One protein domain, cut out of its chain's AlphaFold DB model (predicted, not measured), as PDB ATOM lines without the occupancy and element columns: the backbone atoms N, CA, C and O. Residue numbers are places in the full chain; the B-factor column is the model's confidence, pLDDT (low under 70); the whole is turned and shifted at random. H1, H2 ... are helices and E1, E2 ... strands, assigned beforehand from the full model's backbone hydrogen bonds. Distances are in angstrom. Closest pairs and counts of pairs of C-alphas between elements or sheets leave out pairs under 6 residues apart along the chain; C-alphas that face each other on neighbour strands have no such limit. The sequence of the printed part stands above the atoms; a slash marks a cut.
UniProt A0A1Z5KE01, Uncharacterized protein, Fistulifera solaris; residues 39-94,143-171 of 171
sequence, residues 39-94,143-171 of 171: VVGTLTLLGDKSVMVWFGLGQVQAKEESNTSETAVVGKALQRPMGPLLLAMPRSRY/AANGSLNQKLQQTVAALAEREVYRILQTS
ATOM      1  N   VAL A  39       1.029  33.805  -2.910       87.31
ATOM      2  CA  VAL A  39       1.552  32.685  -3.700       87.31
ATOM      3  C   VAL A  39       2.455  33.231  -4.786       87.31
ATOM      4  O   VAL A  39       2.120  34.223  -5.429       87.31
ATOM      5  N   VAL A  40       3.572  32.562  -5.019       88.19
ATOM      6  CA  VAL A  40       4.519  32.898  -6.079       88.19
ATOM      7  C   VAL A  40       4.890  31.629  -6.827       88.19
ATOM      8  O   VAL A  40       5.013  30.561  -6.227       88.19
ATOM      9  N   GLY A  41       5.051  31.728  -8.139       89.56
ATOM     10  CA  GLY A  41       5.312  30.553  -8.947       89.56
ATOM     11  C   GLY A  41       5.690  30.859 -10.382       89.56
ATOM     12  O   GLY A  41       5.827  32.008 -10.802       89.56
ATOM     13  N   THR A  42       5.861  29.788 -11.142       91.06
ATOM     14  CA  THR A  42       6.188  29.808 -12.560       91.06
ATOM     15  C   THR A  42       5.337  28.790 -13.309       91.06
ATOM     16  O   THR A  42       5.056  27.693 -12.822       91.06
ATOM     17  N   LEU A  43       4.919  29.158 -14.520       93.06
ATOM     18  CA  LEU A  43       4.406  28.232 -15.519       93.06
ATOM     19  C   LEU A  43       5.471  28.076 -16.597       93.06
ATOM     20  O   LEU A  43       5.887  29.057 -17.204       93.06
ATOM     21  N   THR A  44       5.875  26.850 -16.878       93.69
ATOM     22  CA  THR A  44       6.761  26.513 -17.988       93.69
ATOM     23  C   THR A  44       5.938  25.808 -19.053       93.69
ATOM     24  O   THR A  44       5.534  24.658 -18.879       93.69
ATOM     25  N   LEU A  45       5.667  26.502 -20.153       92.50
ATOM     26  CA  LEU A  45       5.015  25.933 -21.327       92.50
ATOM     27  C   LEU A  45       6.034  25.077 -22.081       92.50
ATOM     28  O   LEU A  45       7.085  25.567 -22.495       92.50
ATOM     29  N   LEU A  46       5.725  23.790 -22.231       89.38
ATOM     30  CA  LEU A  46       6.572  22.794 -22.879       89.38
ATOM     31  C   LEU A  46       5.952  22.457 -24.243       89.38
ATOM     32  O   LEU A  46       5.360  21.398 -24.450       89.38
ATOM     33  N   GLY A  47       6.040  23.410 -25.173       86.44
ATOM     34  CA  GLY A  47       5.292  23.365 -26.430       86.44
ATOM     35  C   GLY A  47       3.777  23.485 -26.214       86.44
ATOM     36  O   GLY A  47       3.313  24.008 -25.203       86.44
ATOM     37  N   ASP A  48       2.989  22.978 -27.164       86.00
ATOM     38  CA  ASP A  48       1.543  23.251 -27.194       86.00
ATOM     39  C   ASP A  48       0.707  22.304 -26.324       86.00
ATOM     40  O   ASP A  48      -0.451  22.590 -26.014       86.00
ATOM     41  N   LYS A  49       1.272  21.152 -25.945       89.81
ATOM     42  CA  LYS A  49       0.525  20.030 -25.350       89.81
ATOM     43  C   LYS A  49       0.777  19.828 -23.863       89.81
ATOM     44  O   LYS A  49       0.052  19.044 -23.246       89.81
ATOM     45  N   SER A  50       1.768  20.499 -23.284       92.69
ATOM     46  CA  SER A  50       2.097  20.339 -21.873       92.69
ATOM     47  C   SER A  50       2.515  21.640 -21.202       92.69
ATOM     48  O   SER A  50       3.070  22.552 -21.811       92.69
ATOM     49  N   VAL A  51       2.230  21.714 -19.907       95.06
ATOM     50  CA  VAL A  51       2.651  22.799 -19.028       95.06
ATOM     51  C   VAL A  51       3.133  22.220 -17.711       95.06
ATOM     52  O   VAL A  51       2.516  21.318 -17.152       95.06
ATOM     53  N   MET A  52       4.225  22.770 -17.200       95.06
ATOM     54  CA  MET A  52       4.671  22.551 -15.835       95.06
ATOM     55  C   MET A  52       4.355  23.776 -14.990       95.06
ATOM     56  O   MET A  52       4.650  24.896 -15.383       95.06
ATOM     57  N   VAL A  53       3.746  23.558 -13.836       94.19
ATOM     58  CA  VAL A  53       3.353  24.592 -12.891       94.19
ATOM     59  C   VAL A  53       4.099  24.324 -11.597       94.19
ATOM     60  O   VAL A  53       3.941  23.263 -10.995       94.19
ATOM     61  N   TRP A  54       4.906  25.288 -11.176       92.31
ATOM     62  CA  TRP A  54       5.553  25.281  -9.875       92.31
ATOM     63  C   TRP A  54       5.089  26.489  -9.081       92.31
ATOM     64  O   TRP A  54       5.072  27.598  -9.613       92.31
ATOM     65  N   PHE A  55       4.718  26.303  -7.820       90.25
ATOM     66  CA  PHE A  55       4.425  27.432  -6.947       90.25
ATOM     67  C   PHE A  55       4.559  27.092  -5.469       90.25
ATOM     68  O   PHE A  55       4.480  25.938  -5.056       90.25
ATOM     69  N   GLY A  56       4.711  28.129  -4.660       88.12
ATOM     70  CA  GLY A  56       4.744  28.028  -3.212       88.12
ATOM     71  C   GLY A  56       4.384  29.351  -2.555       88.12
ATOM     72  O   GLY A  56       4.020  30.327  -3.216       88.12
ATOM     73  N   LEU A  57       4.475  29.382  -1.231       85.38
ATOM     74  CA  LEU A  57       4.268  30.608  -0.467       85.38
ATOM     75  C   LEU A  57       5.459  31.558  -0.621       85.38
ATOM     76  O   LEU A  57       6.623  31.147  -0.625       85.38
ATOM     77  N   GLY A  58       5.171  32.851  -0.712       80.81
ATOM     78  CA  GLY A  58       6.196  33.866  -0.876       80.81
ATOM     79  C   GLY A  58       5.740  35.265  -0.502       80.81
ATOM     80  O   GLY A  58       4.591  35.509  -0.125       80.81
ATOM     81  N   GLN A  59       6.679  36.197  -0.618       81.38
ATOM     82  CA  GLN A  59       6.400  37.618  -0.493       81.38
ATOM     83  C   GLN A  59       6.034  38.156  -1.867       81.38
ATOM     84  O   GLN A  59       6.844  38.136  -2.785       81.38
ATOM     85  N   VAL A  60       4.814  38.635  -1.990       80.38
ATOM     86  CA  VAL A  60       4.288  39.388  -3.115       80.38
ATOM     87  C   VAL A  60       4.475  40.878  -2.834       80.38
ATOM     88  O   VAL A  60       3.932  41.390  -1.852       80.38
ATOM     89  N   GLN A  61       5.241  41.570  -3.678       72.50
ATOM     90  CA  GLN A  61       5.340  43.030  -3.644       72.50
ATOM     91  C   GLN A  61       4.378  43.622  -4.678       72.50
ATOM     92  O   GLN A  61       4.448  43.297  -5.865       72.50
ATOM     93  N   ALA A  62       3.478  44.498  -4.230       60.50
ATOM     94  CA  ALA A  62       2.754  45.372  -5.141       60.50
ATOM     95  C   ALA A  62       3.738  46.443  -5.620       60.50
ATOM     96  O   ALA A  62       4.304  47.172  -4.808       60.50
ATOM     97  N   LYS A  63       3.989  46.507  -6.930       54.00
ATOM     98  CA  LYS A  63       4.794  47.583  -7.502       54.00
ATOM     99  C   LYS A  63       3.988  48.877  -7.367       54.00
ATOM    100  O   LYS A  63       2.948  49.006  -8.013       54.00
ATOM    101  N   GLU A  64       4.442  49.793  -6.514       47.50
ATOM    102  CA  GLU A  64       3.957  51.175  -6.515       47.50
ATOM    103  C   GLU A  64       4.157  51.765  -7.919       47.50
ATOM    104  O   GLU A  64       5.146  51.493  -8.603       47.50
ATOM    105  N   GLU A  65       3.136  52.487  -8.364       44.25
ATOM    106  CA  GLU A  65       2.868  52.964  -9.718       44.25
ATOM    107  C   GLU A  65       4.115  53.302 -10.560       44.25
ATOM    108  O   GLU A  65       4.796  54.304 -10.348       44.25
ATOM    109  N   SER A  66       4.361  52.522 -11.621       36.91
ATOM    110  CA  SER A  66       5.056  53.048 -12.799       36.91
ATOM    111  C   SER A  66       4.378  52.589 -14.094       36.91
ATOM    112  O   SER A  66       4.418  51.417 -14.460       36.91
ATOM    113  N   ASN A  67       3.695  53.559 -14.716       38.06
ATOM    114  CA  ASN A  67       3.098  53.732 -16.056       38.06
ATOM    115  C   ASN A  67       3.337  52.705 -17.192       38.06
ATOM    116  O   ASN A  67       3.460  53.082 -18.355       38.06
ATOM    117  N   THR A  68       3.314  51.410 -16.916       41.16
ATOM    118  CA  THR A  68       3.261  50.363 -17.941       41.16
ATOM    119  C   THR A  68       2.221  49.340 -17.525       41.16
ATOM    120  O   THR A  68       2.265  48.815 -16.417       41.16
ATOM    121  N   SER A  69       1.251  49.109 -18.406       40.69
ATOM    122  CA  SER A  69       0.056  48.274 -18.250       40.69
ATOM    123  C   SER A  69       0.356  46.770 -18.209       40.69
ATOM    124  O   SER A  69      -0.335  45.971 -18.832       40.69
ATOM    125  N   GLU A  70       1.394  46.381 -17.482       43.38
ATOM    126  CA  GLU A  70       1.682  45.004 -17.123       43.38
ATOM    127  C   GLU A  70       1.844  44.984 -15.610       43.38
ATOM    128  O   GLU A  70       2.816  45.498 -15.056       43.38
ATOM    129  N   THR A  71       0.852  44.428 -14.917       42.12
ATOM    130  CA  THR A  71       0.923  44.137 -13.484       42.12
ATOM    131  C   THR A  71       1.985  43.063 -13.258       42.12
ATOM    132  O   THR A  71       1.677  41.884 -13.091       42.12
ATOM    133  N   ALA A  72       3.255  43.460 -13.308       50.75
ATOM    134  CA  ALA A  72       4.397  42.631 -12.970       50.75
ATOM    135  C   ALA A  72       4.444  42.511 -11.445       50.75
ATOM    136  O   ALA A  72       5.161  43.234 -10.754       50.75
ATOM    137  N   VAL A  73       3.597  41.634 -10.913       54.88
ATOM    138  CA  VAL A  73       3.634  41.245  -9.511       54.88
ATOM    139  C   VAL A  73       4.910  40.423  -9.317       54.88
ATOM    140  O   VAL A  73       4.994  39.279  -9.761       54.88
ATOM    141  N   VAL A  74       5.933  41.026  -8.706       62.34
ATOM    142  CA  VAL A  74       7.199  40.344  -8.416       62.34
ATOM    143  C   VAL A  74       7.080  39.668  -7.058       62.34
ATOM    144  O   VAL A  74       6.782  40.299  -6.043       62.34
ATOM    145  N   GLY A  75       7.291  38.355  -7.065       62.47
ATOM    146  CA  GLY A  75       7.210  37.507  -5.891       62.47
ATOM    147  C   GLY A  75       8.564  36.910  -5.520       62.47
ATOM    148  O   GLY A  75       9.243  36.365  -6.389       62.47
ATOM    149  N   LYS A  76       8.956  36.958  -4.244       70.25
ATOM    150  CA  LYS A  76      10.109  36.206  -3.728       70.25
ATOM    151  C   LYS A  76       9.616  34.963  -3.001       70.25
ATOM    152  O   LYS A  76       8.936  35.071  -1.981       70.25
ATOM    153  N   ALA A  77       9.965  33.788  -3.517       66.25
ATOM    154  CA  ALA A  77       9.679  32.531  -2.838       66.25
ATOM    155  C   ALA A  77      10.459  32.457  -1.523       66.25
ATOM    156  O   ALA A  77      11.640  32.822  -1.467       66.25
ATOM    157  N   LEU A  78       9.801  31.986  -0.466       68.06
ATOM    158  CA  LEU A  78      10.505  31.597   0.749       68.06
ATOM    159  C   LEU A  78      11.332  30.349   0.428       68.06
ATOM    160  O   LEU A  78      10.877  29.484  -0.315       68.06
ATOM    161  N   GLN A  79      12.570  30.284   0.927       56.91
ATOM    162  CA  GLN A  79      13.489  29.177   0.653       56.91
ATOM    163  C   GLN A  79      12.889  27.854   1.152       56.91
ATOM    164  O   GLN A  79      13.013  27.515   2.326       56.91
ATOM    165  N   ARG A  80      12.240  27.109   0.258       63.38
ATOM    166  CA  ARG A  80      11.814  25.732   0.483       63.38
ATOM    167  C   ARG A  80      12.168  24.846  -0.709       63.38
ATOM    168  O   ARG A  80      12.222  25.339  -1.840       63.38
ATOM    169  N   PRO A  81      12.441  23.555  -0.455       63.75
ATOM    170  CA  PRO A  81      12.653  22.575  -1.507       63.75
ATOM    171  C   PRO A  81      11.373  22.395  -2.337       63.75
ATOM    172  O   PRO A  81      10.264  22.664  -1.888       63.75
ATOM    173  N   MET A  82      11.549  21.970  -3.582       72.62
ATOM    174  CA  MET A  82      10.470  21.652  -4.514       72.62
ATOM    175  C   MET A  82       9.476  20.654  -3.882       72.62
ATOM    176  O   MET A  82       9.900  19.609  -3.392       72.62
ATOM    177  N   GLY A  83       8.174  20.970  -3.901       85.25
ATOM    178  CA  GLY A  83       7.109  20.081  -3.414       85.25
ATOM    179  C   GLY A  83       6.907  18.836  -4.299       85.25
ATOM    180  O   GLY A  83       7.622  18.678  -5.297       85.25
ATOM    181  N   PRO A  84       5.917  17.966  -4.002       91.69
ATOM    182  CA  PRO A  84       5.653  16.768  -4.807       91.69
ATOM    183  C   PRO A  84       5.447  17.126  -6.273       91.69
ATOM    184  O   PRO A  84       4.812  18.133  -6.567       91.69
ATOM    185  N   LEU A  85       5.937  16.297  -7.193       94.38
ATOM    186  CA  LEU A  85       5.733  16.493  -8.628       94.38
ATOM    187  C   LEU A  85       4.756  15.444  -9.149       94.38
ATOM    188  O   LEU A  85       5.074  14.252  -9.205       94.38
ATOM    189  N   LEU A  86       3.575  15.901  -9.558       95.62
ATOM    190  CA  LEU A  86       2.505  15.058 -10.083       95.62
ATOM    191  C   LEU A  86       2.149  15.467 -11.510       95.62
ATOM    192  O   LEU A  86       2.094  16.650 -11.832       95.62
ATOM    193  N   LEU A  87       1.879  14.482 -12.358       95.44
ATOM    194  CA  LEU A  87       1.469  14.656 -13.747       95.44
ATOM    195  C   LEU A  87       0.018  14.213 -13.914       95.44
ATOM    196  O   LEU A  87      -0.315  13.079 -13.590       95.44
ATOM    197  N   ALA A  88      -0.821  15.064 -14.494       94.62
ATOM    198  CA  ALA A  88      -2.143  14.684 -14.975       94.62
ATOM    199  C   ALA A  88      -2.210  14.814 -16.499       94.62
ATOM    200  O   ALA A  88      -1.932  15.879 -17.055       94.62
ATOM    201  N   MET A  89      -2.617  13.744 -17.184       91.88
ATOM    202  CA  MET A  89      -2.714  13.723 -18.646       91.88
ATOM    203  C   MET A  89      -4.165  13.808 -19.127       91.88
ATOM    204  O   MET A  89      -5.039  13.154 -18.550       91.88
ATOM    205  N   PRO A  90      -4.447  14.598 -20.182       86.94
ATOM    206  CA  PRO A  90      -5.778  14.659 -20.757       86.94
ATOM    207  C   PRO A  90      -6.091  13.294 -21.359       86.94
ATOM    208  O   PRO A  90      -5.243  12.657 -21.989       86.94
ATOM    209  N   ARG A  91      -7.314  12.817 -21.146       76.06
ATOM    210  CA  ARG A  91      -7.721  11.535 -21.710       76.06
ATOM    211  C   ARG A  91      -7.869  11.658 -23.219       76.06
ATOM    212  O   ARG A  91      -8.411  12.637 -23.729       76.06
ATOM    213  N   SER A  92      -7.425  10.629 -23.933       69.94
ATOM    214  CA  SER A  92      -7.812  10.459 -25.328       69.94
ATOM    215  C   SER A  92      -9.333  10.273 -25.402       69.94
ATOM    216  O   SER A  92      -9.960   9.782 -24.463       69.94
ATOM    217  N   ARG A  93      -9.954  10.659 -26.522       62.28
ATOM    218  CA  ARG A  93     -11.417  10.583 -26.737       62.28
ATOM    219  C   ARG A  93     -11.974   9.147 -26.792       62.28
ATOM    220  O   ARG A  93     -13.087   8.937 -27.262       62.28
ATOM    221  N   TYR A  94     -11.207   8.152 -26.356       58.69
ATOM    222  CA  TYR A  94     -11.602   6.756 -26.384       58.69
ATOM    223  C   TYR A  94     -12.561   6.474 -25.216       58.69
ATOM    224  O   TYR A  94     -12.152   6.393 -24.061       58.69
ATOM    225  N   ALA A 143       7.484  27.964   6.227       57.72
ATOM    226  CA  ALA A 143       8.801  27.533   6.706       57.72
ATOM    227  C   ALA A 143       8.989  27.583   8.239       57.72
ATOM    228  O   ALA A 143       9.888  26.930   8.756       57.72
ATOM    229  N   ALA A 144       8.164  28.335   8.973       53.81
ATOM    230  CA  ALA A 144       8.304  28.502  10.417       53.81
ATOM    231  C   ALA A 144       7.123  27.860  11.144       53.81
ATOM    232  O   ALA A 144       6.067  28.475  11.135       53.81
ATOM    233  N   ASN A 145       7.321  26.669  11.738       51.66
ATOM    234  CA  ASN A 145       6.577  25.949  12.808       51.66
ATOM    235  C   ASN A 145       5.045  26.119  12.960       51.66
ATOM    236  O   ASN A 145       4.464  25.670  13.946       51.66
ATOM    237  N   GLY A 146       4.371  26.760  12.021       54.50
ATOM    238  CA  GLY A 146       2.950  27.006  11.997       54.50
ATOM    239  C   GLY A 146       2.367  26.108  10.935       54.50
ATOM    240  O   GLY A 146       2.692  26.234   9.765       54.50
ATOM    241  N   SER A 147       1.487  25.196  11.314       57.97
ATOM    242  CA  SER A 147       0.632  24.577  10.312       57.97
ATOM    243  C   SER A 147      -0.320  25.662   9.800       57.97
ATOM    244  O   SER A 147      -1.019  26.304  10.592       57.97
ATOM    245  N   LEU A 148      -0.331  25.916   8.488       64.94
ATOM    246  CA  LEU A 148      -1.438  26.673   7.914       64.94
ATOM    247  C   LEU A 148      -2.698  25.839   8.100       64.94
ATOM    248  O   LEU A 148      -2.713  24.648   7.803       64.94
ATOM    249  N   ASN A 149      -3.769  26.479   8.564       72.50
ATOM    250  CA  ASN A 149      -5.069  25.829   8.655       72.50
ATOM    251  C   ASN A 149      -5.401  25.166   7.301       72.50
ATOM    252  O   ASN A 149      -5.252  25.793   6.253       72.50
ATOM    253  N   GLN A 150      -5.873  23.919   7.300       76.69
ATOM    254  CA  GLN A 150      -6.213  23.185   6.077       76.69
ATOM    255  C   GLN A 150      -7.161  23.983   5.159       76.69
ATOM    256  O   GLN A 150      -7.006  23.993   3.938       76.69
ATOM    257  N   LYS A 151      -8.104  24.736   5.746       78.50
ATOM    258  CA  LYS A 151      -9.005  25.636   5.004       78.50
ATOM    259  C   LYS A 151      -8.248  26.759   4.288       78.50
ATOM    260  O   LYS A 151      -8.595  27.143   3.170       78.50
ATOM    261  N   LEU A 152      -7.208  27.281   4.930       79.19
ATOM    262  CA  LEU A 152      -6.342  28.320   4.391       79.19
ATOM    263  C   LEU A 152      -5.500  27.771   3.234       79.19
ATOM    264  O   LEU A 152      -5.528  28.354   2.156       79.19
ATOM    265  N   GLN A 153      -4.870  26.604   3.389       81.94
ATOM    266  CA  GLN A 153      -4.129  25.945   2.302       81.94
ATOM    267  C   GLN A 153      -5.006  25.685   1.070       81.94
ATOM    268  O   GLN A 153      -4.603  25.974  -0.055       81.94
ATOM    269  N   GLN A 154      -6.239  25.209   1.270       85.44
ATOM    270  CA  GLN A 154      -7.193  25.004   0.176       85.44
ATOM    271  C   GLN A 154      -7.586  26.316  -0.513       85.44
ATOM    272  O   GLN A 154      -7.691  26.358  -1.738       85.44
ATOM    273  N   THR A 155      -7.777  27.390   0.256       86.06
ATOM    274  CA  THR A 155      -8.105  28.720  -0.286       86.06
ATOM    275  C   THR A 155      -6.949  29.263  -1.124       86.06
ATOM    276  O   THR A 155      -7.151  29.707  -2.252       86.06
ATOM    277  N   VAL A 156      -5.727  29.165  -0.602       86.94
ATOM    278  CA  VAL A 156      -4.487  29.571  -1.274       86.94
ATOM    279  C   VAL A 156      -4.302  28.790  -2.581       86.94
ATOM    280  O   VAL A 156      -4.079  29.387  -3.633       86.94
ATOM    281  N   ALA A 157      -4.470  27.466  -2.539       88.94
ATOM    282  CA  ALA A 157      -4.381  26.611  -3.718       88.94
ATOM    283  C   ALA A 157      -5.447  26.952  -4.768       88.94
ATOM    284  O   ALA A 157      -5.140  27.007  -5.955       88.94
ATOM    285  N   ALA A 158      -6.687  27.226  -4.351       90.62
ATOM    286  CA  ALA A 158      -7.765  27.599  -5.265       90.62
ATOM    287  C   ALA A 158      -7.498  28.942  -5.966       90.62
ATOM    288  O   ALA A 158      -7.797  29.089  -7.153       90.62
ATOM    289  N   LEU A 159      -6.918  29.914  -5.253       90.12
ATOM    290  CA  LEU A 159      -6.504  31.193  -5.831       90.12
ATOM    291  C   LEU A 159      -5.374  31.008  -6.852       90.12
ATOM    292  O   LEU A 159      -5.463  31.540  -7.958       90.12
ATOM    293  N   ALA A 160      -4.362  30.205  -6.515       90.69
ATOM    294  CA  ALA A 160      -3.270  29.874  -7.424       90.69
ATOM    295  C   ALA A 160      -3.773  29.142  -8.680       90.69
ATOM    296  O   ALA A 160      -3.447  29.534  -9.797       90.69
ATOM    297  N   GLU A 161      -4.628  28.130  -8.517       92.69
ATOM    298  CA  GLU A 161      -5.220  27.371  -9.625       92.69
ATOM    299  C   GLU A 161      -6.031  28.269 -10.564       92.69
ATOM    300  O   GLU A 161      -5.934  28.142 -11.787       92.69
ATOM    301  N   ARG A 162      -6.824  29.194 -10.008       92.75
ATOM    302  CA  ARG A 162      -7.599  30.157 -10.797       92.75
ATOM    303  C   ARG A 162      -6.691  31.042 -11.645       92.75
ATOM    304  O   ARG A 162      -7.010  31.283 -12.809       92.75
ATOM    305  N   GLU A 163      -5.587  31.511 -11.075       91.50
ATOM    306  CA  GLU A 163      -4.642  32.368 -11.787       91.50
ATOM    307  C   GLU A 163      -3.880  31.605 -12.875       91.50
ATOM    308  O   GLU A 163      -3.810  32.056 -14.017       91.50
ATOM    309  N   VAL A 164      -3.400  30.402 -12.561       92.75
ATOM    310  CA  VAL A 164      -2.770  29.491 -13.528       92.75
ATOM    311  C   VAL A 164      -3.708  29.231 -14.705       92.75
ATOM    312  O   VAL A 164      -3.306  29.345 -15.860       92.75
ATOM    313  N   TYR A 165      -4.981  28.936 -14.427       93.69
ATOM    314  CA  TYR A 165      -5.980  28.731 -15.470       93.69
ATOM    315  C   TYR A 165      -6.169  29.975 -16.346       93.69
ATOM    316  O   TYR A 165      -6.189  29.857 -17.570       93.69
ATOM    317  N   ARG A 166      -6.252  31.167 -15.741       93.06
ATOM    318  CA  ARG A 166      -6.371  32.439 -16.467       93.06
ATOM    319  C   ARG A 166      -5.192  32.657 -17.419       93.06
ATOM    320  O   ARG A 166      -5.412  32.984 -18.581       93.06
ATOM    321  N   ILE A 167      -3.960  32.434 -16.952       90.69
ATOM    322  CA  ILE A 167      -2.739  32.584 -17.761       90.69
ATOM    323  C   ILE A 167      -2.734  31.593 -18.932       90.69
ATOM    324  O   ILE A 167      -2.403  31.965 -20.060       90.69
ATOM    325  N   LEU A 168      -3.143  30.345 -18.681       89.69
ATOM    326  CA  LEU A 168      -3.206  29.289 -19.694       89.69
ATOM    327  C   LEU A 168      -4.274  29.514 -20.766       89.69
ATOM    328  O   LEU A 168      -4.131  28.984 -21.861       89.69
ATOM    329  N   GLN A 169      -5.330  30.278 -20.480       88.19
ATOM    330  CA  GLN A 169      -6.314  30.669 -21.495       88.19
ATOM    331  C   GLN A 169      -5.795  31.758 -22.438       88.19
ATOM    332  O   GLN A 169      -6.261  31.861 -23.568       88.19
ATOM    333  N   THR A 170      -4.864  32.588 -21.966       84.25
ATOM    334  CA  THR A 170      -4.299  33.708 -22.733       84.25
ATOM    335  C   THR A 170      -2.993  33.373 -23.453       84.25
ATOM    336  O   THR A 170      -2.488  34.218 -24.189       84.25
ATOM    337  N   SER A 171      -2.424  32.187 -23.207       75.06
ATOM    338  CA  SER A 171      -1.116  31.753 -23.725       75.06
ATOM    339  C   SER A 171      -1.254  30.710 -24.820       75.06
ATOM    340  O   SER A 171      -0.506  30.844 -25.809       75.06
TER     341      SER A 171
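This is residues 39 to 94 and 143 to 171 of the 171 residues of an uncharacterized protein of Fistulifera solaris (UniProt A0A1Z5KE01). One long helix, H1, packs slantwise over one face of a small antiparallel sheet whose core is the long hairpin of E1 and E2. E2 bends sharply, and its far part pairs with the short strand E3; the loop between these two sticks out with residues 64 to 70, while the short strand E4 runs near E2 without joining the sheet. The printed part has 85 residues, with four named strands followed by one named helix, in the order E1, E2, E3, E4, H1; the sheet has the order E1, E2, E3, and the class is mixed, helices and strands. The whole is loose, with a radius of gyration of the C-alphas of 15.5 A and spans of 49 by 40 by 23 A.

E1, residues 39 to 46, and E2, residues 50 to 61, form a hairpin, antiparallel at 157 degrees, with N 44 and O 52 2.7 A apart and N 42 and O 54 2.8 A apart, both within hydrogen-bond range. E2 bends by 83 degrees at residue 58, and its pairing is staggered: residues 50 to 57 pair with E1, residues 58 to 61 with E3, residues 74 to 77. E2 and E3 are also an antiparallel hairpin, with N 76 and O 59 2.8 A apart, within hydrogen-bond range. E1, E2 and E3 make a meander, each strand the antiparallel neighbour of the one before. The sheet is twisted, its C-alphas lying up to 4.2 A off the best plane. E4, residues 85 to 88, pairs with no named strand; it is near E2 and apart from E1. H1, residues 150 to 170, is on the sheet at a height of 9.5 A, making two layers, a helix on one face of a sheet. It lies over E1 and E2, slantwise to the strands, at 38 degrees to E1 on the local plane. The closest C-alphas of E1 and H1 are those of Val 39 and Ala 160, 6.7 A apart. In H1 every O i to N i+4 pair is within hydrogen-bond range.

E1 begins at C-alpha 39, at (1.552, 32.685, -3.700), and is 22.2 A long. E2 is 29.3 A long and ends at C-alpha 61, at (5.340, 43.030, -3.644). E3 and E4 have four residues each and measure 9.9 A and 10.3 A. H1 is 30.7 A long and ends at C-alpha 170, at (-4.299, 33.708, -22.733).

The two C-alphas farthest apart are those of Glu 65 and Tyr 94, at 51.2 A. Residues 95 to 142 are not printed, and C-alphas 94 and 143 are 44.1 A apart across the cut. The link from E2 to E3 is long, with 12 residues. Mean pLDDT of the printed part is 76.6; it is under 70 at residues 62 to 75, 77 to 81, 92 to 94 and 143 to 148.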